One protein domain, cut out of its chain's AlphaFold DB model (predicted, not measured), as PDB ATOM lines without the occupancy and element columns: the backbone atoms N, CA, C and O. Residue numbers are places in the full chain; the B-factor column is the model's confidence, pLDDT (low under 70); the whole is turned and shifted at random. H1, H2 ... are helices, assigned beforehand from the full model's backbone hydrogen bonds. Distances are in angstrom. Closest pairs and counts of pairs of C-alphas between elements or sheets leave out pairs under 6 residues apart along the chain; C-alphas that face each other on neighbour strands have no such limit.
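Overview. This is residues 266 to 444 of the 467 residues of an uncharacterized protein of Dendrothele bispora (strain CBS 962.96) (UniProt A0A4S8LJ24). One long helix, H6, runs along much of an elongated domain, with H2, H3 and H7 gathered on its later half and H4, H5 and H8 clustered toward the other end. H1 lies near the middle and packs on H4. The printed part has 179 residues with eight named helices, H1 to H8, and no named strand: all helix. It is compact, with a radius of gyration of the C-alphas of 17.8 A, and spans 60 by 35 by 25 A.

Along the chain. H6, residues 374 to 404, is 43.4 A long, from C-alpha 374 at (6.007, 16.495, -11.382) to C-alpha 404 at (29.739, -9.340, -37.010), with a kink of 30 degrees near residue 387. H4, residues 323 to 342, measures 28.7 A; H5 is residues 358 to 372, H3 296 to 311, H8 428 to 442, H1 270 to 282, H7 411 to 418 and H2 285 to 291.

Arrangement. The hub, H6, touches H3 at a shallow tilt of 30 degrees, opposite ways; the closest C-alphas, Tyr 302 and Ile 397, are 6.5 A apart. H6 and H7 form a hairpin, closest at C-alphas 398 and 417, 5.0 A. H2 touches H6, closest at C-alphas 285 and 398, 6.5 A. H8 touches H6, closest at C-alphas 428 and 387, 5.7 A. H5 touches H6 only at the corner, and only just, with 3 pairs of C-alphas within 8 A, the closest 371 and 377, 6.4 A. H4 is about perpendicular to H5, at 81 degrees, and they touch, closest at C-alphas 325 and 363, 5.9 A. H1 touches H4, closest at C-alphas 271 and 330, 6.3 A. O i to N i+4 pairs are within hydrogen-bond range throughout H2, H4 and H7, and in 8 of 9 in H1, 10 of 12 in H3, 10 of 11 in H5, 24 of 27 in H6 and 9 of 11 in H8.

Size, cuts and confidence. The two C-alphas farthest apart, Pro 358 and Ala 407, are 60.3 A apart. The printed part has no cut; the links H3 to H4 and H4 to H5 are long. Its mean pLDDT is 77.7, with residues 266 to 271, 308 to 319, 358 and 374 to 387 under 70.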
ATOM      1  N   GLU A 266      24.829  14.521  -4.963       66.94
ATOM      2  CA  GLU A 266      25.305  13.653  -6.035       66.94
ATOM      3  C   GLU A 266      24.384  13.776  -7.255       66.94
ATOM      4  O   GLU A 266      23.200  14.094  -7.142       66.94
ATOM      5  N   CYS A 267      24.930  13.545  -8.449       64.75
ATOM      6  CA  CYS A 267      24.184  13.620  -9.704       64.75
ATOM      7  C   CYS A 267      24.435  12.342 -10.512       64.75
ATOM      8  O   CYS A 267      25.282  12.294 -11.405       64.75
ATOM      9  N   GLU A 268      23.738  11.270 -10.130       61.94
ATOM     10  CA  GLU A 268      23.889   9.934 -10.706       61.94
ATOM     11  C   GLU A 268      22.558   9.367 -11.223       61.94
ATOM     12  O   GLU A 268      21.528   9.420 -10.551       61.94
ATOM     13  N   HIS A 269      22.629   8.675 -12.360       61.56
ATOM     14  CA  HIS A 269      21.583   7.785 -12.874       61.56
ATOM     15  C   HIS A 269      21.537   6.432 -12.123       61.56
ATOM     16  O   HIS A 269      21.414   5.375 -12.734       61.56
ATOM     17  N   THR A 270      21.762   6.400 -10.805       64.88
ATOM     18  CA  THR A 270      22.090   5.147 -10.085       64.88
ATOM     19  C   THR A 270      20.920   4.163  -9.947       64.88
ATOM     20  O   THR A 270      21.150   2.971  -9.728       64.88
ATOM     21  N   ILE A 271      19.677   4.597 -10.177       67.56
ATOM     22  CA  ILE A 271      18.554   3.670 -10.392       67.56
ATOM     23  C   ILE A 271      18.663   3.107 -11.813       67.56
ATOM     24  O   ILE A 271      18.852   1.908 -12.007       67.56
ATOM     25  N   GLU A 272      18.623   3.987 -12.808       70.62
ATOM     26  CA  GLU A 272      18.554   3.688 -14.237       70.62
ATOM     27  C   GLU A 272      19.740   2.823 -14.708       70.62
ATOM     28  O   GLU A 272      19.551   1.914 -15.507       70.62
ATOM     29  N   LEU A 273      20.939   3.029 -14.147       72.19
ATOM     30  CA  LEU A 273      22.153   2.227 -14.363       72.19
ATOM     31  C   LEU A 273      21.983   0.768 -13.922       72.19
ATOM     32  O   LEU A 273      22.443  -0.147 -14.603       72.19
ATOM     33  N   GLN A 274      21.357   0.547 -12.766       74.62
ATOM     34  CA  GLN A 274      21.163  -0.788 -12.194       74.62
ATOM     35  C   GLN A 274      19.958  -1.495 -12.811       74.62
ATOM     36  O   GLN A 274      20.003  -2.703 -13.030       74.62
ATOM     37  N   LEU A 275      18.922  -0.730 -13.154       74.25
ATOM     38  CA  LEU A 275      17.783  -1.186 -13.938       74.25
ATOM     39  C   LEU A 275      18.230  -1.630 -15.341       74.25
ATOM     40  O   LEU A 275      17.930  -2.753 -15.742       74.25
ATOM     41  N   ALA A 276      19.022  -0.806 -16.040       74.06
ATOM     42  CA  ALA A 276      19.663  -1.152 -17.310       74.06
ATOM     43  C   ALA A 276      20.511  -2.427 -17.183       74.06
ATOM     44  O   ALA A 276      20.306  -3.377 -17.936       74.06
ATOM     45  N   LYS A 277      21.415  -2.480 -16.191       80.56
ATOM     46  CA  LYS A 277      22.244  -3.662 -15.911       80.56
ATOM     47  C   LYS A 277      21.405  -4.925 -15.716       80.56
ATOM     48  O   LYS A 277      21.722  -5.931 -16.343       80.56
ATOM     49  N   MET A 278      20.363  -4.881 -14.875       79.00
ATOM     50  CA  MET A 278      19.556  -6.063 -14.557       79.00
ATOM     51  C   MET A 278      19.003  -6.706 -15.821       79.00
ATOM     52  O   MET A 278      19.226  -7.894 -16.020       79.00
ATOM     53  N   ALA A 279      18.307  -5.953 -16.676       75.38
ATOM     54  CA  ALA A 279      17.714  -6.564 -17.859       75.38
ATOM     55  C   ALA A 279      18.773  -7.038 -18.856       75.38
ATOM     56  O   ALA A 279      18.566  -8.064 -19.482       75.38
ATOM     57  N   VAL A 280      19.916  -6.355 -18.996       78.56
ATOM     58  CA  VAL A 280      20.982  -6.841 -19.887       78.56
ATOM     59  C   VAL A 280      21.528  -8.188 -19.415       78.56
ATOM     60  O   VAL A 280      21.692  -9.088 -20.235       78.56
ATOM     61  N   GLU A 281      21.737  -8.361 -18.109       82.56
ATOM     62  CA  GLU A 281      22.143  -9.646 -17.528       82.56
ATOM     63  C   GLU A 281      21.039 -10.708 -17.674       82.56
ATOM     64  O   GLU A 281      21.268 -11.738 -18.300       82.56
ATOM     65  N   GLU A 282      19.820 -10.439 -17.192       82.31
ATOM     66  CA  GLU A 282      18.702 -11.403 -17.212       82.31
ATOM     67  C   GLU A 282      18.139 -11.681 -18.621       82.31
ATOM     68  O   GLU A 282      17.374 -12.625 -18.819       82.31
ATOM     69  N   SER A 283      18.517 -10.886 -19.625       76.50
ATOM     70  CA  SER A 283      18.183 -11.148 -21.027       76.50
ATOM     71  C   SER A 283      18.975 -12.304 -21.640       76.50
ATOM     72  O   SER A 283      18.528 -12.863 -22.637       76.50
ATOM     73  N   GLY A 284      20.151 -12.634 -21.093       82.06
ATOM     74  CA  GLY A 284      21.125 -13.517 -21.740       82.06
ATOM     75  C   GLY A 284      21.981 -12.838 -22.822       82.06
ATOM     76  O   GLY A 284      22.709 -13.524 -23.540       82.06
ATOM     77  N   LEU A 285      21.946 -11.500 -22.961       86.00
ATOM     78  CA  LEU A 285      22.814 -10.792 -23.915       86.00
ATOM     79  C   LEU A 285      24.300 -11.044 -23.617       86.00
ATOM     80  O   LEU A 285      25.075 -11.232 -24.551       86.00
ATOM     81  N   CYS A 286      24.704 -11.061 -22.342       88.31
ATOM     82  CA  CYS A 286      26.101 -11.323 -21.983       88.31
ATOM     83  C   CYS A 286      26.552 -12.717 -22.439       88.31
ATOM     84  O   CYS A 286      27.592 -12.826 -23.085       88.31
ATOM     85  N   ASP A 287      25.735 -13.746 -22.189       88.62
ATOM     86  CA  ASP A 287      26.019 -15.118 -22.618       88.62
ATOM     87  C   ASP A 287      26.178 -15.180 -24.142       88.62
ATOM     88  O   ASP A 287      27.145 -15.737 -24.646       88.62
ATOM     89  N   ILE A 288      25.287 -14.518 -24.889       88.50
ATOM     90  CA  ILE A 288      25.354 -14.427 -26.353       88.50
ATOM     91  C   ILE A 288      26.632 -13.733 -26.841       88.50
ATOM     92  O   ILE A 288      27.248 -14.202 -27.798       88.50
ATOM     93  N   LEU A 289      27.049 -12.626 -26.222       89.56
ATOM     94  CA  LEU A 289      28.261 -11.900 -26.626       89.56
ATOM     95  C   LEU A 289      29.535 -12.739 -26.397       89.56
ATOM     96  O   LEU A 289      30.436 -12.707 -27.244       89.56
ATOM     97  N   ASP A 290      29.576 -13.526 -25.318       88.88
ATOM     98  CA  ASP A 290      30.659 -14.470 -25.017       88.88
ATOM     99  C   ASP A 290      30.649 -15.676 -25.981       88.88
ATOM    100  O   ASP A 290      31.682 -16.027 -26.562       88.88
ATOM    101  N   ASP A 291      29.482 -16.277 -26.236       87.62
ATOM    102  CA  ASP A 291      29.313 -17.472 -27.083       87.62
ATOM    103  C   ASP A 291      29.559 -17.178 -28.583       87.62
ATOM    104  O   ASP A 291      30.017 -18.034 -29.357       87.62
ATOM    105  N   LEU A 292      29.349 -15.921 -28.996       88.12
ATOM    106  CA  LEU A 292      29.752 -15.379 -30.298       88.12
ATOM    107  C   LEU A 292      31.274 -15.151 -30.428       88.12
ATOM    108  O   LEU A 292      31.746 -14.858 -31.529       88.12
ATOM    109  N   LYS A 293      32.059 -15.329 -29.355       86.06
ATOM    110  CA  LYS A 293      33.537 -15.246 -29.335       86.06
ATOM    111  C   LYS A 293      34.075 -13.919 -29.871       86.06
ATOM    112  O   LYS A 293      35.075 -13.870 -30.597       86.06
ATOM    113  N   LEU A 294      33.388 -12.838 -29.517       85.31
ATOM    114  CA  LEU A 294      33.810 -11.475 -29.809       85.31
ATOM    115  C   LEU A 294      35.112 -11.136 -29.064       85.31
ATOM    116  O   LEU A 294      35.444 -11.736 -28.046       85.31
ATOM    117  N   SER A 295      35.858 -10.151 -29.565       87.50
ATOM    118  CA  SER A 295      36.969  -9.575 -28.795       87.50
ATOM    119  C   SER A 295      36.465  -8.577 -27.752       87.50
ATOM    120  O   SER A 295      35.458  -7.905 -27.974       87.50
ATOM    121  N   ASP A 296      37.213  -8.408 -26.660       85.62
ATOM    122  CA  ASP A 296      36.919  -7.492 -25.548       85.62
ATOM    123  C   ASP A 296      36.566  -6.071 -26.034       85.62
ATOM    124  O   ASP A 296      35.687  -5.412 -25.486       85.62
ATOM    125  N   ALA A 297      37.219  -5.606 -27.107       85.88
ATOM    126  CA  ALA A 297      36.958  -4.311 -27.735       85.88
ATOM    127  C   ALA A 297      35.594  -4.242 -28.451       85.88
ATOM    128  O   ALA A 297      34.941  -3.200 -28.432       85.88
ATOM    129  N   GLN A 298      35.143  -5.343 -29.060       87.62
ATOM    130  CA  GLN A 298      33.817  -5.440 -29.677       87.62
ATOM    131  C   GLN A 298      32.730  -5.540 -28.603       87.62
ATOM    132  O   GLN A 298      31.769  -4.781 -28.672       87.62
ATOM    133  N   VAL A 299      32.910  -6.396 -27.584       86.56
ATOM    134  CA  VAL A 299      31.998  -6.489 -26.425       86.56
ATOM    135  C   VAL A 299      31.864  -5.121 -25.759       86.56
ATOM    136  O   VAL A 299      30.753  -4.607 -25.631       86.56
ATOM    137  N   LYS A 300      32.993  -4.464 -25.451       86.94
ATOM    138  CA  LYS A 300      33.005  -3.091 -24.938       86.94
ATOM    139  C   LYS A 300      32.245  -2.133 -25.850       86.94
ATOM    140  O   LYS A 300      31.425  -1.383 -25.342       86.94
ATOM    141  N   SER A 301      32.477  -2.145 -27.161       85.06
ATOM    142  CA  SER A 301      31.801  -1.210 -28.066       85.06
ATOM    143  C   SER A 301      30.292  -1.449 -28.181       85.06
ATOM    144  O   SER A 301      29.561  -0.481 -28.378       85.06
ATOM    145  N   TYR A 302      29.812  -2.692 -28.059       86.00
ATOM    146  CA  TYR A 302      28.377  -2.988 -28.019       86.00
ATOM    147  C   TYR A 302      27.739  -2.500 -26.715       86.00
ATOM    148  O   TYR A 302      26.718  -1.815 -26.751       86.00
ATOM    149  N   ILE A 303      28.371  -2.775 -25.570       83.38
ATOM    150  CA  ILE A 303      27.893  -2.288 -24.271       83.38
ATOM    151  C   ILE A 303      27.987  -0.756 -24.185       83.38
ATOM    152  O   ILE A 303      27.052  -0.116 -23.715       83.38
ATOM    153  N   GLU A 304      29.044  -0.130 -24.711       80.06
ATOM    154  CA  GLU A 304      29.128   1.330 -24.797       80.06
ATOM    155  C   GLU A 304      28.025   1.924 -25.680       80.06
ATOM    156  O   GLU A 304      27.422   2.893 -25.235       80.06
ATOM    157  N   ARG A 305      27.705   1.337 -26.850       79.81
ATOM    158  CA  ARG A 305      26.596   1.795 -27.716       79.81
ATOM    159  C   ARG A 305      25.265   1.803 -26.966       79.81
ATOM    160  O   ARG A 305      24.563   2.812 -26.968       79.81
ATOM    161  N   LEU A 306      24.967   0.698 -26.279       76.81
ATOM    162  CA  LEU A 306      23.779   0.543 -25.439       76.81
ATOM    163  C   LEU A 306      23.659   1.701 -24.438       76.81
ATOM    164  O   LEU A 306      22.606   2.322 -24.324       76.81
ATOM    165  N   ILE A 307      24.764   2.016 -23.756       72.38
ATOM    166  CA  ILE A 307      24.870   3.050 -22.718       72.38
ATOM    167  C   ILE A 307      24.774   4.477 -23.287       72.38
ATOM    168  O   ILE A 307      24.056   5.308 -22.721       72.38
ATOM    169  N   THR A 308      25.515   4.796 -24.355       66.25
ATOM    170  CA  THR A 308      25.666   6.178 -24.846       66.25
ATOM    171  C   THR A 308      24.497   6.662 -25.682       66.25
ATOM    172  O   THR A 308      24.106   7.819 -25.542       66.25
ATOM    173  N   ASP A 309      23.936   5.806 -26.535       61.31
ATOM    174  CA  ASP A 309      23.125   6.282 -27.662       61.31
ATOM    175  C   ASP A 309      21.636   6.423 -27.306       61.31
ATOM    176  O   ASP A 309      20.888   7.108 -28.007       61.31
ATOM    177  N   ARG A 310      21.198   5.783 -26.210       56.81
ATOM    178  CA  ARG A 310      19.791   5.752 -25.762       56.81
ATOM    179  C   ARG A 310      19.585   5.866 -24.256       56.81
ATOM    180  O   ARG A 310      18.620   6.482 -23.815       56.81
ATOM    181  N   LEU A 311      20.469   5.258 -23.472       58.22
ATOM    182  CA  LEU A 311      20.184   4.900 -22.085       58.22
ATOM    183  C   LEU A 311      20.480   5.996 -21.053       58.22
ATOM    184  O   LEU A 311      19.612   6.367 -20.265       58.22
ATOM    185  N   LEU A 312      21.739   6.435 -20.991       55.12
ATOM    186  CA  LEU A 312      22.348   6.821 -19.708       55.12
ATOM    187  C   LEU A 312      23.166   8.113 -19.735       55.12
ATOM    188  O   LEU A 312      23.800   8.445 -18.741       55.12
ATOM    189  N   TYR A 313      23.160   8.842 -20.851       53.12
ATOM    190  CA  TYR A 313      23.833  10.145 -20.967       53.12
ATOM    191  C   TYR A 313      22.947  11.219 -21.620       53.12
ATOM    192  O   TYR A 313      23.425  12.231 -22.132       53.12
ATOM    193  N   SER A 314      21.624  11.032 -21.542       52.44
ATOM    194  CA  SER A 314      20.648  12.087 -21.818       52.44
ATOM    195  C   SER A 314      20.615  13.075 -20.652       52.44
ATOM    196  O   SER A 314      20.148  12.749 -19.560       52.44
ATOM    197  N   SER A 315      21.033  14.321 -20.895       55.47
ATOM    198  CA  SER A 315      20.989  15.403 -19.899       55.47
ATOM    199  C   SER A 315      19.581  15.730 -19.384       55.47
ATOM    200  O   SER A 315      19.444  16.396 -18.364       55.47
ATOM    201  N   LYS A 316      18.532  15.222 -20.046       52.50
ATOM    202  CA  LYS A 316      17.131  15.315 -19.606       52.50
ATOM    203  C   LYS A 316      16.802  14.412 -18.411       52.50
ATOM    204  O   LYS A 316      15.760  14.611 -17.800       52.50
ATOM    205  N   ASN A 317      17.656  13.436 -18.100       52.62
ATOM    206  CA  ASN A 317      17.434  12.444 -17.045       52.62
ATOM    207  C   ASN A 317      18.348  12.679 -15.817       52.62
ATOM    208  O   ASN A 317      18.412  11.825 -14.936       52.62
ATOM    209  N   LEU A 318      19.116  13.780 -15.785       61.88
ATOM    210  CA  LEU A 318      20.079  14.097 -14.723       61.88
ATOM    211  C   LEU A 318      19.476  15.045 -13.683       61.88
ATOM    212  O   LEU A 318      18.987  16.120 -14.028       61.88
ATOM    213  N   TYR A 319      19.591  14.669 -12.409       64.12
ATOM    214  CA  TYR A 319      19.146  15.466 -11.268       64.12
ATOM    215  C   TYR A 319      20.167  15.412 -10.138       64.12
ATOM    216  O   TYR A 319      20.711  14.351  -9.839       64.12
ATOM    217  N   TRP A 320      20.386  16.561  -9.498       70.44
ATOM    218  CA  TRP A 320      21.081  16.643  -8.217       70.44
ATOM    219  C   TRP A 320      20.172  16.099  -7.115       70.44
ATOM    220  O   TRP A 320      19.007  16.487  -7.028       70.44
ATOM    221  N   VAL A 321      20.702  15.204  -6.287       72.25
ATOM    222  CA  VAL A 321      19.988  14.546  -5.188       72.25
ATOM    223  C   VAL A 321      20.914  14.472  -3.975       72.25
ATOM    224  O   VAL A 321      22.108  14.216  -4.121       72.25
ATOM    225  N   ALA A 322      20.356  14.674  -2.783       78.38
ATOM    226  CA  ALA A 322      21.004  14.395  -1.504       78.38
ATOM    227  C   ALA A 322      21.681  13.007  -1.495       78.38
ATOM    228  O   ALA A 322      21.095  12.018  -1.942       78.38
ATOM    229  N   LYS A 323      22.919  12.918  -1.006       80.75
ATOM    230  CA  LYS A 323      23.727  11.686  -1.012       80.75
ATOM    231  C   LYS A 323      23.127  10.554  -0.182       80.75
ATOM    232  O   LYS A 323      23.177   9.401  -0.611       80.75
ATOM    233  N   SER A 324      22.489  10.865   0.944       80.94
ATOM    234  CA  SER A 324      21.682   9.927   1.734       80.94
ATOM    235  C   SER A 324      20.539   9.334   0.901       80.94
ATOM    236  O   SER A 324      20.407   8.114   0.798       80.94
ATOM    237  N   VAL A 325      19.779  10.184   0.208       80.62
ATOM    238  CA  VAL A 325      18.678   9.792  -0.683       80.62
ATOM    239  C   VAL A 325      19.201   9.018  -1.903       80.62
ATOM    240  O   VAL A 325      18.566   8.054  -2.320       80.62
ATOM    241  N   ASN A 326      20.375   9.348  -2.457       77.25
ATOM    242  CA  ASN A 326      21.003   8.573  -3.538       77.25
ATOM    243  C   ASN A 326      21.457   7.176  -3.068       77.25
ATOM    244  O   ASN A 326      21.230   6.180  -3.763       77.25
ATOM    245  N   ALA A 327      22.025   7.071  -1.865       80.94
ATOM    246  CA  ALA A 327      22.380   5.796  -1.246       80.94
ATOM    247  C   ALA A 327      21.140   4.934  -0.940       80.94
ATOM    248  O   ALA A 327      21.139   3.732  -1.215       80.94
ATOM    249  N   GLU A 328      20.055   5.539  -0.453       84.50
ATOM    250  CA  GLU A 328      18.807   4.833  -0.148       84.50
ATOM    251  C   GLU A 328      18.065   4.410  -1.434       84.50
ATOM    252  O   GLU A 328      17.680   3.245  -1.555       84.50
ATOM    253  N   LYS A 329      18.006   5.272  -2.469       83.06
ATOM    254  CA  LYS A 329      17.602   4.906  -3.850       83.06
ATOM    255  C   LYS A 329      18.352   3.659  -4.322       83.06
ATOM    256  O   LYS A 329      17.736   2.717  -4.829       83.06
ATOM    257  N   ARG A 330      19.679   3.630  -4.149       80.25
ATOM    258  CA  ARG A 330      20.530   2.496  -4.539       80.25
ATOM    259  C   ARG A 330      20.164   1.222  -3.772       80.25
ATOM    260  O   ARG A 330      20.054   0.168  -4.398       80.25
ATOM    261  N   ARG A 331      19.958   1.317  -2.453       85.00
ATOM    262  CA  ARG A 331      19.607   0.188  -1.574       85.00
ATOM    263  C   ARG A 331      18.259  -0.429  -1.949       85.00
ATOM    264  O   ARG A 331      18.187  -1.636  -2.170       85.00
ATOM    265  N   LEU A 332      17.226   0.399  -2.099       86.69
ATOM    266  CA  LEU A 332      15.881  -0.040  -2.479       86.69
ATOM    267  C   LEU A 332      15.856  -0.651  -3.891       86.69
ATOM    268  O   LEU A 332      15.241  -1.696  -4.093       86.69
ATOM    269  N   THR A 333      16.603  -0.075  -4.842       84.75
ATOM    270  CA  THR A 333      16.773  -0.658  -6.188       84.75
ATOM    271  C   THR A 333      17.386  -2.061  -6.120       84.75
ATOM    272  O   THR A 333      16.876  -2.987  -6.747       84.75
ATOM    273  N   LEU A 334      18.454  -2.253  -5.335       84.06
ATOM    274  CA  LEU A 334      19.115  -3.556  -5.180       84.06
ATOM    275  C   LEU A 334      18.213  -4.609  -4.523       84.06
ATOM    276  O   LEU A 334      18.215  -5.762  -4.957       84.06
ATOM    277  N   HIS A 335      17.426  -4.227  -3.512       87.00
ATOM    278  CA  HIS A 335      16.454  -5.118  -2.868       87.00
ATOM    279  C   HIS A 335      15.367  -5.576  -3.847       87.00
ATOM    280  O   HIS A 335      15.114  -6.774  -3.973       87.00
ATOM    281  N   PHE A 336      14.801  -4.641  -4.615       87.31
ATOM    282  CA  PHE A 336      13.813  -4.940  -5.651       87.31
ATOM    283  C   PHE A 336      14.364  -5.881  -6.738       87.31
ATOM    284  O   PHE A 336      13.736  -6.889  -7.061       87.31
ATOM    285  N   ILE A 337      15.570  -5.600  -7.249       84.44
ATOM    286  CA  ILE A 337      16.274  -6.462  -8.212       84.44
ATOM    287  C   ILE A 337      16.466  -7.872  -7.633       84.44
ATOM    288  O   ILE A 337      16.168  -8.858  -8.305       84.44
ATOM    289  N   LYS A 338      16.928  -7.987  -6.379       85.38
ATOM    290  CA  LYS A 338      17.134  -9.280  -5.709       85.38
ATOM    291  C   LYS A 338      15.831 -10.081  -5.629       85.38
ATOM    292  O   LYS A 338      15.837 -11.252  -5.999       85.38
ATOM    293  N   ALA A 339      14.736  -9.446  -5.206       85.94
ATOM    294  CA  ALA A 339      13.423 -10.077  -5.088       85.94
ATOM    295  C   ALA A 339      12.853 -10.535  -6.444       85.94
ATOM    296  O   ALA A 339      12.305 -11.632  -6.543       85.94
ATOM    297  N   LEU A 340      13.022  -9.747  -7.514       84.75
ATOM    298  CA  LEU A 340      12.646 -10.185  -8.861       84.75
ATOM    299  C   LEU A 340      13.476 -11.388  -9.323       84.75
ATOM    300  O   LEU A 340      12.904 -12.339  -9.854       84.75
ATOM    301  N   LYS A 341      14.798 -11.391  -9.093       83.62
ATOM    302  CA  LYS A 341      15.658 -12.532  -9.452       83.62
ATOM    303  C   LYS A 341      15.266 -13.802  -8.683       83.62
ATOM    304  O   LYS A 341      15.090 -14.847  -9.306       83.62
ATOM    305  N   THR A 342      15.012 -13.728  -7.370       85.12
ATOM    306  CA  THR A 342      14.515 -14.885  -6.592       85.12
ATOM    307  C   THR A 342      13.111 -15.325  -7.005       85.12
ATOM    308  O   THR A 342      12.838 -16.521  -7.071       85.12
ATOM    309  N   GLY A 343      12.230 -14.381  -7.338       82.25
ATOM    310  CA  GLY A 343      10.868 -14.642  -7.808       82.25
ATOM    311  C   GLY A 343      10.746 -15.016  -9.289       82.25
ATOM    312  O   GLY A 343       9.622 -15.152  -9.769       82.25
ATOM    313  N   ARG A 344      11.858 -15.155 -10.032       82.38
ATOM    314  CA  ARG A 344      11.890 -15.392 -11.494       82.38
ATOM    315  C   ARG A 344      11.022 -14.396 -12.287       82.38
ATOM    316  O   ARG A 344      10.269 -14.776 -13.181       82.38
ATOM    317  N   GLY A 345      11.100 -13.124 -11.903       74.56
ATOM    318  CA  GLY A 345      10.320 -12.015 -12.456       74.56
ATOM    319  C   GLY A 345       8.967 -11.773 -11.775       74.56
ATOM    320  O   GLY A 345       8.320 -10.771 -12.065       74.56
ATOM    321  N   SER A 346       8.543 -12.629 -10.837       77.88
ATOM    322  CA  SER A 346       7.394 -12.347  -9.969       77.88
ATOM    323  C   SER A 346       7.790 -11.527  -8.739       77.88
ATOM    324  O   SER A 346       8.760 -11.839  -8.046       77.88
ATOM    325  N   THR A 347       6.967 -10.541  -8.383       73.38
ATOM    326  CA  THR A 347       7.067  -9.814  -7.109       73.38
ATOM    327  C   THR A 347       6.454 -10.558  -5.919       73.38
ATOM    328  O   THR A 347       6.403  -9.997  -4.834       73.38
ATOM    329  N   SER A 348       6.030 -11.822  -6.049       76.81
ATOM    330  CA  SER A 348       5.516 -12.611  -4.907       76.81
ATOM    331  C   SER A 348       6.520 -12.772  -3.751       76.81
ATOM    332  O   SER A 348       6.105 -13.038  -2.630       76.81
ATOM    333  N   SER A 349       7.826 -12.612  -4.009       74.81
ATOM    334  CA  SER A 349       8.878 -12.621  -2.972       74.81
ATOM    335  C   SER A 349       9.341 -11.222  -2.528       74.81
ATOM    336  O   SER A 349      10.232 -11.099  -1.690       74.81
ATOM    337  N   LEU A 350       8.741 -10.159  -3.073       81.56
ATOM    338  CA  LEU A 350       9.080  -8.775  -2.754       81.56
ATOM    339  C   LEU A 350       8.348  -8.328  -1.485       81.56
ATOM    340  O   LEU A 350       7.190  -7.923  -1.530       81.56
ATOM    341  N   GLN A 351       9.053  -8.385  -0.360       80.25
ATOM    342  CA  GLN A 351       8.612  -7.786   0.899       80.25
ATOM    343  C   GLN A 351       9.144  -6.349   1.031       80.25
ATOM    344  O   GLN A 351      10.247  -6.078   0.537       80.25
ATOM    345  N   PRO A 352       8.422  -5.437   1.713       80.19
ATOM    346  CA  PRO A 352       8.981  -4.163   2.156       80.19
ATOM    347  C   PRO A 352      10.266  -4.378   2.965       80.19
ATOM    348  O   PRO A 352      10.393  -5.357   3.704       80.19
ATOM    349  N   VAL A 353      11.224  -3.465   2.834       82.94
ATOM    350  CA  VAL A 353      12.427  -3.457   3.668       82.94
ATOM    351  C   VAL A 353      12.014  -3.062   5.082       82.94
ATOM    352  O   VAL A 353      11.600  -1.928   5.310       82.94
ATOM    353  N   GLN A 354      12.116  -4.012   6.009       79.31
ATOM    354  CA  GLN A 354      12.013  -3.768   7.445       79.31
ATOM    355  C   GLN A 354      13.274  -3.020   7.892       79.31
ATOM    356  O   GLN A 354      14.386  -3.517   7.705       79.31
ATOM    357  N   ASP A 355      13.103  -1.823   8.443       77.25
ATOM    358  CA  ASP A 355      14.181  -0.995   8.978       77.25
ATOM    359  C   ASP A 355      13.596  -0.139  10.104       77.25
ATOM    360  O   ASP A 355      12.620   0.577   9.884       77.25
ATOM    361  N   ASN A 356      14.143  -0.263  11.314       72.75
ATOM    362  CA  ASN A 356      13.572   0.353  12.521       72.75
ATOM    363  C   ASN A 356      14.144   1.753  12.808       72.75
ATOM    364  O   ASN A 356      13.756   2.391  13.785       72.75
ATOM    365  N   ASP A 357      15.077   2.218  11.978       75.31
ATOM    366  CA  ASP A 357      15.646   3.563  12.028       75.31
ATOM    367  C   ASP A 357      14.590   4.603  11.576       75.31
ATOM    368  O   ASP A 357      14.165   4.584  10.416       75.31
ATOM    369  N   PRO A 358      14.146   5.532  12.450       66.25
ATOM    370  CA  PRO A 358      13.118   6.513  12.107       66.25
ATOM    371  C   PRO A 358      13.574   7.522  11.041       66.25
ATOM    372  O   PRO A 358      12.729   8.102  10.353       66.25
ATOM    373  N   GLU A 359      14.882   7.717  10.835       73.56
ATOM    374  CA  GLU A 359      15.396   8.563   9.753       73.56
ATOM    375  C   GLU A 359      15.144   7.921   8.378       73.56
ATOM    376  O   GLU A 359      14.912   8.628   7.390       73.56
ATOM    377  N   LYS A 360      15.063   6.581   8.304       79.69
ATOM    378  CA  LYS A 360      14.726   5.856   7.066       79.69
ATOM    379  C   LYS A 360      13.342   6.180   6.549       79.69
ATOM    380  O   LYS A 360      13.199   6.314   5.340       79.69
ATOM    381  N   ALA A 361      12.352   6.381   7.416       75.38
ATOM    382  CA  ALA A 361      11.017   6.784   6.979       75.38
ATOM    383  C   ALA A 361      11.058   8.130   6.226       75.38
ATOM    384  O   ALA A 361      10.492   8.255   5.138       75.38
ATOM    385  N   GLY A 362      11.808   9.112   6.744       76.50
ATOM    386  CA  GLY A 362      12.026  10.401   6.077       76.50
ATOM    387  C   GLY A 362      12.802  10.277   4.761       76.50
ATOM    388  O   GLY A 362      12.456  10.927   3.768       76.50
ATOM    389  N   LEU A 363      13.807   9.398   4.710       81.56
ATOM    390  CA  LEU A 363      14.540   9.104   3.477       81.56
ATOM    391  C   LEU A 363      13.665   8.385   2.442       81.56
ATOM    392  O   LEU A 363      13.719   8.747   1.274       81.56
ATOM    393  N   TRP A 364      12.821   7.425   2.825       83.69
ATOM    394  CA  TRP A 364      11.911   6.727   1.906       83.69
ATOM    395  C   TRP A 364      10.834   7.649   1.344       83.69
ATOM    396  O   TRP A 364      10.567   7.583   0.145       83.69
ATOM    397  N   ILE A 365      10.292   8.562   2.157       79.12
ATOM    398  CA  ILE A 365       9.443   9.656   1.667       79.12
ATOM    399  C   ILE A 365      10.230  10.512   0.665       79.12
ATOM    400  O   ILE A 365       9.739  10.743  -0.431       79.12
ATOM    401  N   SER A 366      11.489  10.858   0.945       79.88
ATOM    402  CA  SER A 366      12.338  11.617   0.006       79.88
ATOM    403  C   SER A 366      12.655  10.853  -1.297       79.88
ATOM    404  O   SER A 366      12.781  11.460  -2.361       79.88
ATOM    405  N   VAL A 367      12.756   9.517  -1.259       80.50
ATOM    406  CA  VAL A 367      12.874   8.660  -2.457       80.50
ATOM    407  C   VAL A 367      11.545   8.586  -3.225       80.50
ATOM    408  O   VAL A 367      11.550   8.556  -4.456       80.50
ATOM    409  N   MET A 368      10.413   8.584  -2.520       81.25
ATOM    410  CA  MET A 368       9.066   8.601  -3.093       81.25
ATOM    411  C   MET A 368       8.762   9.951  -3.755       81.25
ATOM    412  O   MET A 368       8.348   9.972  -4.914       81.25
ATOM    413  N   ASP A 369       9.074  11.064  -3.090       75.56
ATOM    414  CA  ASP A 369       9.006  12.421  -3.636       75.56
ATOM    415  C   ASP A 369       9.918  12.538  -4.860       75.56
ATOM    416  O   ASP A 369       9.496  13.054  -5.892       75.56
ATOM    417  N   TYR A 370      11.128  11.962  -4.811       75.12
ATOM    418  CA  TYR A 370      11.978  11.866  -5.997       75.12
ATOM    419  C   TYR A 370      11.274  11.121  -7.140       75.12
ATOM    420  O   TYR A 370      11.239  11.654  -8.236       75.12
ATOM    421  N   VAL A 371      10.681   9.935  -6.954       72.75
ATOM    422  CA  VAL A 371      10.031   9.226  -8.085       72.75
ATOM    423  C   VAL A 371       8.642   9.766  -8.475       72.75
ATOM    424  O   VAL A 371       8.089   9.301  -9.475       72.75
ATOM    425  N   THR A 372       8.074  10.736  -7.744       70.31
ATOM    426  CA  THR A 372       6.713  11.270  -7.985       70.31
ATOM    427  C   THR A 372       6.605  12.783  -8.233       70.31
ATOM    428  O   THR A 372       5.588  13.199  -8.795       70.31
ATOM    429  N   ASP A 373       7.621  13.598  -7.909       71.19
ATOM    430  CA  ASP A 373       7.700  15.037  -8.240       71.19
ATOM    431  C   ASP A 373       7.299  15.284  -9.699       71.19
ATOM    432  O   ASP A 373       7.673  14.525 -10.582       71.19
ATOM    433  N   THR A 374       6.568  16.354 -10.021       65.81
ATOM    434  CA  THR A 374       6.007  16.495 -11.382       65.81
ATOM    435  C   THR A 374       7.051  16.640 -12.499       65.81
ATOM    436  O   THR A 374       6.752  16.289 -13.644       65.81
ATOM    437  N   LYS A 375       8.281  17.086 -12.213       63.69
ATOM    438  CA  LYS A 375       9.396  17.077 -13.178       63.69
ATOM    439  C   LYS A 375      10.007  15.685 -13.266       63.69
ATOM    440  O   LYS A 375      10.164  15.188 -14.383       63.69
ATOM    441  N   ILE A 376      10.280  15.030 -12.137       61.12
ATOM    442  CA  ILE A 376      10.803  13.660 -12.152       61.12
ATOM    443  C   ILE A 376       9.768  12.677 -12.701       61.12
ATOM    444  O   ILE A 376      10.157  11.751 -13.382       61.12
ATOM    445  N   ALA A 377       8.463  12.899 -12.549       61.62
ATOM    446  CA  ALA A 377       7.379  12.092 -13.108       61.62
ATOM    447  C   ALA A 377       7.193  12.321 -14.618       61.62
ATOM    448  O   ALA A 377       6.801  11.407 -15.347       61.62
ATOM    449  N   ASN A 378       7.520  13.519 -15.121       61.12
ATOM    450  CA  ASN A 378       7.733  13.725 -16.555       61.12
ATOM    451  C   ASN A 378       8.962  12.934 -17.028       61.12
ATOM    452  O   ASN A 378       8.898  12.299 -18.077       61.12
ATOM    453  N   VAL A 379      10.042  12.888 -16.245       57.78
ATOM    454  CA  VAL A 379      11.222  12.064 -16.551       57.78
ATOM    455  C   VAL A 379      10.986  10.569 -16.327       57.78
ATOM    456  O   VAL A 379      11.540   9.784 -17.075       57.78
ATOM    457  N   ALA A 380      10.091  10.148 -15.441       55.34
ATOM    458  CA  ALA A 380       9.685   8.764 -15.234       55.34
ATOM    459  C   ALA A 380       8.832   8.289 -16.412       55.34
ATOM    460  O   ALA A 380       9.001   7.169 -16.877       55.34
ATOM    461  N   ARG A 381       7.990   9.169 -16.978       62.44
ATOM    462  CA  ARG A 381       7.345   8.939 -18.280       62.44
ATOM    463  C   ARG A 381       8.344   8.940 -19.441       62.44
ATOM    464  O   ARG A 381       8.219   8.088 -20.312       62.44
ATOM    465  N   ASN A 382       9.360   9.810 -19.443       59.56
ATOM    466  CA  ASN A 382      10.415   9.777 -20.466       59.56
ATOM    467  C   ASN A 382      11.233   8.479 -20.379       59.56
ATOM    468  O   ASN A 382      11.384   7.797 -21.387       59.56
ATOM    469  N   VAL A 383      11.695   8.092 -19.187       59.66
ATOM    470  CA  VAL A 383      12.358   6.815 -18.902       59.66
ATOM    471  C   VAL A 383      11.445   5.680 -19.338       59.66
ATOM    472  O   VAL A 383      11.835   4.949 -20.234       59.66
ATOM    473  N   ALA A 384      10.199   5.596 -18.865       62.66
ATOM    474  CA  ALA A 384       9.238   4.574 -19.295       62.66
ATOM    475  C   ALA A 384       8.961   4.549 -20.814       62.66
ATOM    476  O   ALA A 384       8.546   3.510 -21.317       62.66
ATOM    477  N   SER A 385       9.211   5.637 -21.555       66.38
ATOM    478  CA  SER A 385       9.173   5.653 -23.029       66.38
ATOM    479  C   SER A 385      10.494   5.233 -23.695       66.38
ATOM    480  O   SER A 385      10.470   4.665 -24.782       66.38
ATOM    481  N   LEU A 386      11.633   5.437 -23.024       63.19
ATOM    482  CA  LEU A 386      12.954   4.918 -23.405       63.19
ATOM    483  C   LEU A 386      13.102   3.424 -23.061       63.19
ATOM    484  O   LEU A 386      13.873   2.720 -23.704       63.19
ATOM    485  N   LEU A 387      12.356   2.915 -22.077       68.50
ATOM    486  CA  LEU A 387      12.408   1.520 -21.634       68.50
ATOM    487  C   LEU A 387      12.006   0.507 -22.742       68.50
ATOM    488  O   LEU A 387      12.697  -0.500 -22.884       68.50
ATOM    489  N   PRO A 388      10.996   0.765 -23.597       72.44
ATOM    490  CA  PRO A 388      10.766  -0.020 -24.817       72.44
ATOM    491  C   PRO A 388      11.820   0.170 -25.921       72.44
ATOM    492  O   PRO A 388      12.076  -0.764 -26.681       72.44
ATOM    493  N   GLU A 389      12.455   1.346 -26.036       75.19
ATOM    494  CA  GLU A 389      13.599   1.517 -26.953       75.19
ATOM    495  C   GLU A 389      14.803   0.679 -26.497       75.19
ATOM    496  O   GLU A 389      15.544   0.153 -27.321       75.19
ATOM    497  N   LEU A 390      14.957   0.509 -25.186       75.44
ATOM    498  CA  LEU A 390      15.960  -0.321 -24.532       75.44
ATOM    499  C   LEU A 390      15.672  -1.826 -24.670       75.44
ATOM    500  O   LEU A 390      16.582  -2.557 -25.057       75.44
ATOM    501  N   ASP A 391      14.425  -2.277 -24.451       78.31
ATOM    502  CA  ASP A 391      13.984  -3.649 -24.783       78.31
ATOM    503  C   ASP A 391      14.397  -3.999 -26.234       78.31
ATOM    504  O   ASP A 391      14.842  -5.114 -26.511       78.31
ATOM    505  N   LYS A 392      14.288  -3.031 -27.162       81.44
ATOM    506  CA  LYS A 392      14.698  -3.177 -28.565       81.44
ATOM    507  C   LYS A 392      16.217  -3.121 -28.771       81.44
ATOM    508  O   LYS A 392      16.738  -3.971 -29.484       81.44
ATOM    509  N   GLU A 393      16.935  -2.157 -28.196       81.06
ATOM    510  CA  GLU A 393      18.377  -1.977 -28.440       81.06
ATOM    511  C   GLU A 393      19.192  -3.207 -28.000       81.06
ATOM    512  O   GLU A 393      20.138  -3.589 -28.682       81.06
ATOM    513  N   VAL A 394      18.782  -3.897 -26.928       82.06
ATOM    514  CA  VAL A 394      19.381  -5.182 -26.509       82.06
ATOM    515  C   VAL A 394      19.238  -6.251 -27.610       82.06
ATOM    516  O   VAL A 394      20.195  -6.973 -27.892       82.06
ATOM    517  N   VAL A 395      18.082  -6.321 -28.284       85.94
ATOM    518  CA  VAL A 395      17.833  -7.247 -29.409       85.94
ATOM    519  C   VAL A 395      18.616  -6.837 -30.662       85.94
ATOM    520  O   VAL A 395      19.268  -7.675 -31.286       85.94
ATOM    521  N   ASP A 396      18.607  -5.547 -31.005       87.12
ATOM    522  CA  ASP A 396      19.385  -4.982 -32.113       87.12
ATOM    523  C   ASP A 396      20.893  -5.268 -31.935       87.12
ATOM    524  O   ASP A 396      21.565  -5.632 -32.901       87.12
ATOM    525  N   ILE A 397      21.430  -5.173 -30.711       86.81
ATOM    526  CA  ILE A 397      22.831  -5.506 -30.398       86.81
ATOM    527  C   ILE A 397      23.116  -6.999 -30.576       86.81
ATOM    528  O   ILE A 397      24.124  -7.330 -31.202       86.81
ATOM    529  N   ALA A 398      22.258  -7.896 -30.077       87.44
ATOM    530  CA  ALA A 398      22.434  -9.341 -30.254       87.44
ATOM    531  C   ALA A 398      22.504  -9.719 -31.748       87.44
ATOM    532  O   ALA A 398      23.425 -10.415 -32.187       87.44
ATOM    533  N   HIS A 399      21.584  -9.184 -32.554       88.12
ATOM    534  CA  HIS A 399      21.541  -9.416 -33.997       88.12
ATOM    535  C   HIS A 399      22.769  -8.841 -34.735       88.12
ATOM    536  O   HIS A 399      23.361  -9.498 -35.604       88.12
ATOM    537  N   ASP A 400      23.187  -7.620 -34.390       88.69
ATOM    538  CA  ASP A 400      24.377  -6.990 -34.969       88.69
ATOM    539  C   ASP A 400      25.650  -7.779 -34.612       88.69
ATOM    540  O   ASP A 400      26.500  -8.019 -35.470       88.69
ATOM    541  N   ALA A 401      25.768  -8.235 -33.363       88.06
ATOM    542  CA  ALA A 401      26.863  -9.074 -32.884       88.06
ATOM    543  C   ALA A 401      26.956 -10.403 -33.651       88.06
ATOM    544  O   ALA A 401      28.042 -10.776 -34.104       88.06
ATOM    545  N   ALA A 402      25.829 -11.090 -33.867       89.00
ATOM    546  CA  ALA A 402      25.783 -12.345 -34.621       89.00
ATOM    547  C   ALA A 402      26.254 -12.186 -36.069       89.00
ATOM    548  O   ALA A 402      26.989 -13.031 -36.589       89.00
ATOM    549  N   THR A 403      25.867 -11.074 -36.697       86.75
ATOM    550  CA  THR A 403      26.295 -10.701 -38.047       86.75
ATOM    551  C   THR A 403      27.808 -10.450 -38.088       86.75
ATOM    552  O   THR A 403      28.507 -10.930 -38.982       86.75
ATOM    553  N   CYS A 404      28.338  -9.753 -37.083       85.50
ATOM    554  CA  CYS A 404      29.739  -9.340 -37.010       85.50
ATOM    555  C   CYS A 404      30.726 -10.423 -36.554       85.50
ATOM    556  O   CYS A 404      31.920 -10.314 -36.839       85.50
ATOM    557  N   ALA A 405      30.263 -11.481 -35.886       85.25
ATOM    558  CA  ALA A 405      31.112 -12.602 -35.481       85.25
ATOM    559  C   ALA A 405      31.531 -13.517 -36.658       85.25
ATOM    560  O   ALA A 405      32.489 -14.293 -36.547       85.25
ATOM    561  N   GLY A 406      30.848 -13.418 -37.807       80.25
ATOM    562  CA  GLY A 406      31.233 -14.080 -39.057       80.25
ATOM    563  C   GLY A 406      31.393 -15.599 -38.926       80.25
ATOM    564  O   GLY A 406      30.686 -16.259 -38.167       80.25
ATOM    565  N   ALA A 407      32.335 -16.195 -39.658       74.19
ATOM    566  CA  ALA A 407      32.545 -17.648 -39.647       74.19
ATOM    567  C   ALA A 407      33.071 -18.221 -38.306       74.19
ATOM    568  O   ALA A 407      33.021 -19.433 -38.124       74.19
ATOM    569  N   GLY A 408      33.550 -17.386 -37.371       74.69
ATOM    570  CA  GLY A 408      34.167 -17.838 -36.111       74.69
ATOM    571  C   GLY A 408      33.185 -18.206 -34.988       74.69
ATOM    572  O   GLY A 408      33.511 -19.045 -34.146       74.69
ATOM    573  N   ALA A 409      31.989 -17.612 -34.979       83.06
ATOM    574  CA  ALA A 409      30.934 -17.938 -34.016       83.06
ATOM    575  C   ALA A 409      30.228 -19.265 -34.332       83.06
ATOM    576  O   ALA A 409      30.070 -19.639 -35.501       83.06
ATOM    577  N   THR A 410      29.740 -19.947 -33.293       85.88
ATOM    578  CA  THR A 410      28.980 -21.197 -33.439       85.88
ATOM    579  C   THR A 410      27.635 -20.947 -34.136       85.88
ATOM    580  O   THR A 410      27.066 -19.856 -34.061       85.88
ATOM    581  N   THR A 411      27.107 -21.958 -34.830       87.31
ATOM    582  CA  THR A 411      25.773 -21.875 -35.454       87.31
ATOM    583  C   THR A 411      24.677 -21.689 -34.402       87.31
ATOM    584  O   THR A 411      23.735 -20.938 -34.628       87.31
ATOM    585  N   GLN A 412      24.828 -22.307 -33.226       87.00
ATOM    586  CA  GLN A 412      23.893 -22.158 -32.110       87.00
ATOM    587  C   GLN A 412      23.862 -20.720 -31.575       87.00
ATOM    588  O   GLN A 412      22.776 -20.155 -31.478       87.00
ATOM    589  N   ALA A 413      25.020 -20.101 -31.318       85.12
ATOM    590  CA  ALA A 413      25.103 -18.721 -30.831       85.12
ATOM    591  C   ALA A 413      24.499 -17.723 -31.834       85.12
ATOM    592  O   ALA A 413      23.719 -16.854 -31.453       85.12
ATOM    593  N   LYS A 414      24.778 -17.893 -33.136       86.25
ATOM    594  CA  LYS A 414      24.149 -17.097 -34.207       86.25
ATOM    595  C   LYS A 414      22.634 -17.249 -34.220       86.25
ATOM    596  O   LYS A 414      21.932 -16.246 -34.250       86.25
ATOM    597  N   ASN A 415      22.133 -18.482 -34.174       88.88
ATOM    598  CA  ASN A 415      20.697 -18.745 -34.201       88.88
ATOM    599  C   ASN A 415      20.004 -18.186 -32.948       88.88
ATOM    600  O   ASN A 415      18.928 -17.606 -33.073       88.88
ATOM    601  N   ALA A 416      20.617 -18.308 -31.766       86.75
ATOM    602  CA  ALA A 416      20.104 -17.738 -30.519       86.75
ATOM    603  C   ALA A 416      20.030 -16.204 -30.585       86.75
ATOM    604  O   ALA A 416      19.004 -15.624 -30.253       86.75
ATOM    605  N   ALA A 417      21.085 -15.564 -31.089       87.62
ATOM    606  CA  ALA A 417      21.185 -14.118 -31.245       87.62
ATOM    607  C   ALA A 417      20.283 -13.533 -32.353       87.62
ATOM    608  O   ALA A 417      19.783 -12.421 -32.219       87.62
ATOM    609  N   GLN A 418      20.047 -14.272 -33.443       85.94
ATOM    610  CA  GLN A 418      19.136 -13.868 -34.523       85.94
ATOM    611  C   GLN A 418      17.660 -14.046 -34.155       85.94
ATOM    612  O   GLN A 418      16.832 -13.234 -34.554       85.94
ATOM    613  N   ASN A 419      17.325 -15.086 -33.385       86.69
ATOM    614  CA  ASN A 419      15.968 -15.333 -32.885       86.69
ATOM    615  C   ASN A 419      15.753 -14.747 -31.478       86.69
ATOM    616  O   ASN A 419      14.815 -15.139 -30.780       86.69
ATOM    617  N   PHE A 420      16.638 -13.842 -31.051       88.06
ATOM    618  CA  PHE A 420      16.696 -13.355 -29.684       88.06
ATOM    619  C   PHE A 420      15.445 -12.566 -29.304       88.06
ATOM    620  O   PHE A 420      15.047 -11.618 -29.981       88.06
ATOM    621  N   GLN A 421      14.832 -12.953 -28.188       83.94
ATOM    622  CA  GLN A 421      13.636 -12.322 -27.654       83.94
ATOM    623  C   GLN A 421      13.785 -12.202 -26.143       83.94
ATOM    624  O   GLN A 421      13.809 -13.211 -25.440       83.94
ATOM    625  N   LEU A 422      13.849 -10.964 -25.650       79.56
ATOM    626  CA  LEU A 422      13.841 -10.666 -24.219       79.56
ATOM    627  C   LEU A 422      12.590 -11.302 -23.573       79.56
ATOM    628  O   LEU A 422      11.472 -10.949 -23.978       79.56
ATOM    629  N   PRO A 423      12.730 -12.239 -22.610       81.50
ATOM    630  CA  PRO A 423      11.584 -12.888 -21.980       81.50
ATOM    631  C   PRO A 423      10.652 -11.853 -21.350       81.50
ATOM    632  O   PRO A 423      11.122 -10.914 -20.717       81.50
ATOM    633  N   GLN A 424       9.332 -12.021 -21.504       79.62
ATOM    634  CA  GLN A 424       8.343 -11.011 -21.080       79.62
ATOM    635  C   GLN A 424       8.539 -10.580 -19.612       79.62
ATOM    636  O   GLN A 424       8.486  -9.396 -19.314       79.62
ATOM    637  N   VAL A 425       8.862 -11.525 -18.721       78.81
ATOM    638  CA  VAL A 425       9.127 -11.270 -17.291       78.81
ATOM    639  C   VAL A 425      10.326 -10.347 -17.016       78.81
ATOM    640  O   VAL A 425      10.366  -9.705 -15.972       78.81
ATOM    641  N   TRP A 426      11.276 -10.245 -17.950       77.50
ATOM    642  CA  TRP A 426      12.472  -9.402 -17.846       77.50
ATOM    643  C   TRP A 426      12.395  -8.110 -18.664       77.50
ATOM    644  O   TRP A 426      13.269  -7.254 -18.521       77.50
ATOM    645  N   LYS A 427      11.340  -7.920 -19.465       78.25
ATOM    646  CA  LYS A 427      11.102  -6.657 -20.173       78.25
ATOM    647  C   LYS A 427      10.819  -5.533 -19.198       78.25
ATOM    648  O   LYS A 427       9.997  -5.674 -18.289       78.25
ATOM    649  N   PHE A 428      11.425  -4.379 -19.443       73.44
ATOM    650  CA  PHE A 428      11.253  -3.205 -18.588       73.44
ATOM    651  C   PHE A 428       9.790  -2.776 -18.461       73.44
ATOM    652  O   PHE A 428       9.349  -2.348 -17.393       73.44
ATOM    653  N   SER A 429       9.030  -2.935 -19.543       73.88
ATOM    654  CA  SER A 429       7.591  -2.671 -19.608       73.88
ATOM    655  C   SER A 429       6.759  -3.486 -18.603       73.88
ATOM    656  O   SER A 429       5.714  -3.006 -18.165       73.88
ATOM    657  N   THR A 430       7.224  -4.666 -18.180       78.75
ATOM    658  CA  THR A 430       6.541  -5.509 -17.185       78.75
ATOM    659  C   THR A 430       6.882  -5.114 -15.751       78.75
ATOM    660  O   THR A 430       5.979  -5.019 -14.920       78.75
ATOM    661  N   TRP A 431       8.155  -4.864 -15.435       78.94
ATOM    662  CA  TRP A 431       8.591  -4.717 -14.041       78.94
ATOM    663  C   TRP A 431       8.841  -3.274 -13.577       78.94
ATOM    664  O   TRP A 431       8.825  -3.027 -12.371       78.94
ATOM    665  N   TYR A 432       8.992  -2.288 -14.466       77.25
ATOM    666  CA  TYR A 432       9.108  -0.879 -14.052       77.25
ATOM    667  C   TYR A 432       7.861  -0.349 -13.305       77.25
ATOM    668  O   TYR A 432       8.034   0.300 -12.270       77.25
ATOM    669  N   PRO A 433       6.610  -0.669 -13.707       78.69
ATOM    670  CA  PRO A 433       5.427  -0.316 -12.914       78.69
ATOM    671  C   PRO A 433       5.434  -0.948 -11.513       78.69
ATOM    672  O   PRO A 433       4.975  -0.335 -10.550       78.69
ATOM    673  N   LEU A 434       5.999  -2.155 -11.390       82.62
ATOM    674  CA  LEU A 434       6.139  -2.862 -10.116       82.62
ATOM    675  C   LEU A 434       7.191  -2.196  -9.216       82.62
ATOM    676  O   LEU A 434       6.976  -2.106  -8.009       82.62
ATOM    677  N   TYR A 435       8.275  -1.657  -9.789       82.62
ATOM    678  CA  TYR A 435       9.261  -0.860  -9.051       82.62
ATOM    679  C   TYR A 435       8.652   0.433  -8.489       82.62
ATOM    680  O   TYR A 435       8.855   0.759  -7.323       82.62
ATOM    681  N   VAL A 436       7.844   1.145  -9.283       80.69
ATOM    682  CA  VAL A 436       7.150   2.358  -8.812       80.69
ATOM    683  C   VAL A 436       6.165   2.031  -7.685       80.69
ATOM    684  O   VAL A 436       6.133   2.747  -6.684       80.69
ATOM    685  N   LYS A 437       5.407   0.928  -7.793       83.38
ATOM    686  CA  LYS A 437       4.524   0.460  -6.710       83.38
ATOM    687  C   LYS A 437       5.313   0.104  -5.444       83.38
ATOM    688  O   LYS A 437       4.930   0.511  -4.353       83.38
ATOM    689  N   PHE A 438       6.438  -0.594  -5.586       87.19
ATOM    690  CA  PHE A 438       7.310  -0.949  -4.465       87.19
ATOM    691  C   PHE A 438       7.793   0.278  -3.679       87.19
ATOM    692  O   PHE A 438       7.674   0.295  -2.458       87.19
ATOM    693  N   ILE A 439       8.269   1.329  -4.357       86.31
ATOM    694  CA  ILE A 439       8.731   2.552  -3.681       86.31
ATOM    695  C   ILE A 439       7.585   3.267  -2.941       86.31
ATOM    696  O   ILE A 439       7.791   3.754  -1.832       86.31
ATOM    697  N   LYS A 440       6.361   3.274  -3.488       83.88
ATOM    698  CA  LYS A 440       5.177   3.802  -2.782       83.88
ATOM    699  C   LYS A 440       4.813   2.999  -1.534       83.88
ATOM    700  O   LYS A 440       4.490   3.591  -0.506       83.88
ATOM    701  N   GLN A 441       4.864   1.669  -1.621       84.62
ATOM    702  CA  GLN A 441       4.618   0.782  -0.484       84.62
ATOM    703  C   GLN A 441       5.696   0.959   0.596       84.62
ATOM    704  O   GLN A 441       5.363   1.059   1.772       84.62
ATOM    705  N   GLN A 442       6.967   1.094   0.202       86.12
ATOM    706  CA  GLN A 442       8.084   1.351   1.118       86.12
ATOM    707  C   GLN A 442       7.948   2.689   1.862       86.12
ATOM    708  O   GLN A 442       8.284   2.771   3.038       86.12
ATOM    709  N   ALA A 443       7.429   3.727   1.202       83.38
ATOM    710  CA  ALA A 443       7.144   5.024   1.820       83.38
ATOM    711  C   ALA A 443       5.805   5.076   2.593       83.38
ATOM    712  O   ALA A 443       5.417   6.144   3.058       83.38
ATOM    713  N   GLY A 444       5.080   3.955   2.717       76.00
ATOM    714  CA  GLY A 444       3.823   3.870   3.470       76.00
ATOM    715  C   GLY A 444       2.603   4.517   2.799       76.00
ATOM    716  O   GLY A 444       1.594   4.729   3.468       76.00
TER     717      GLY A 444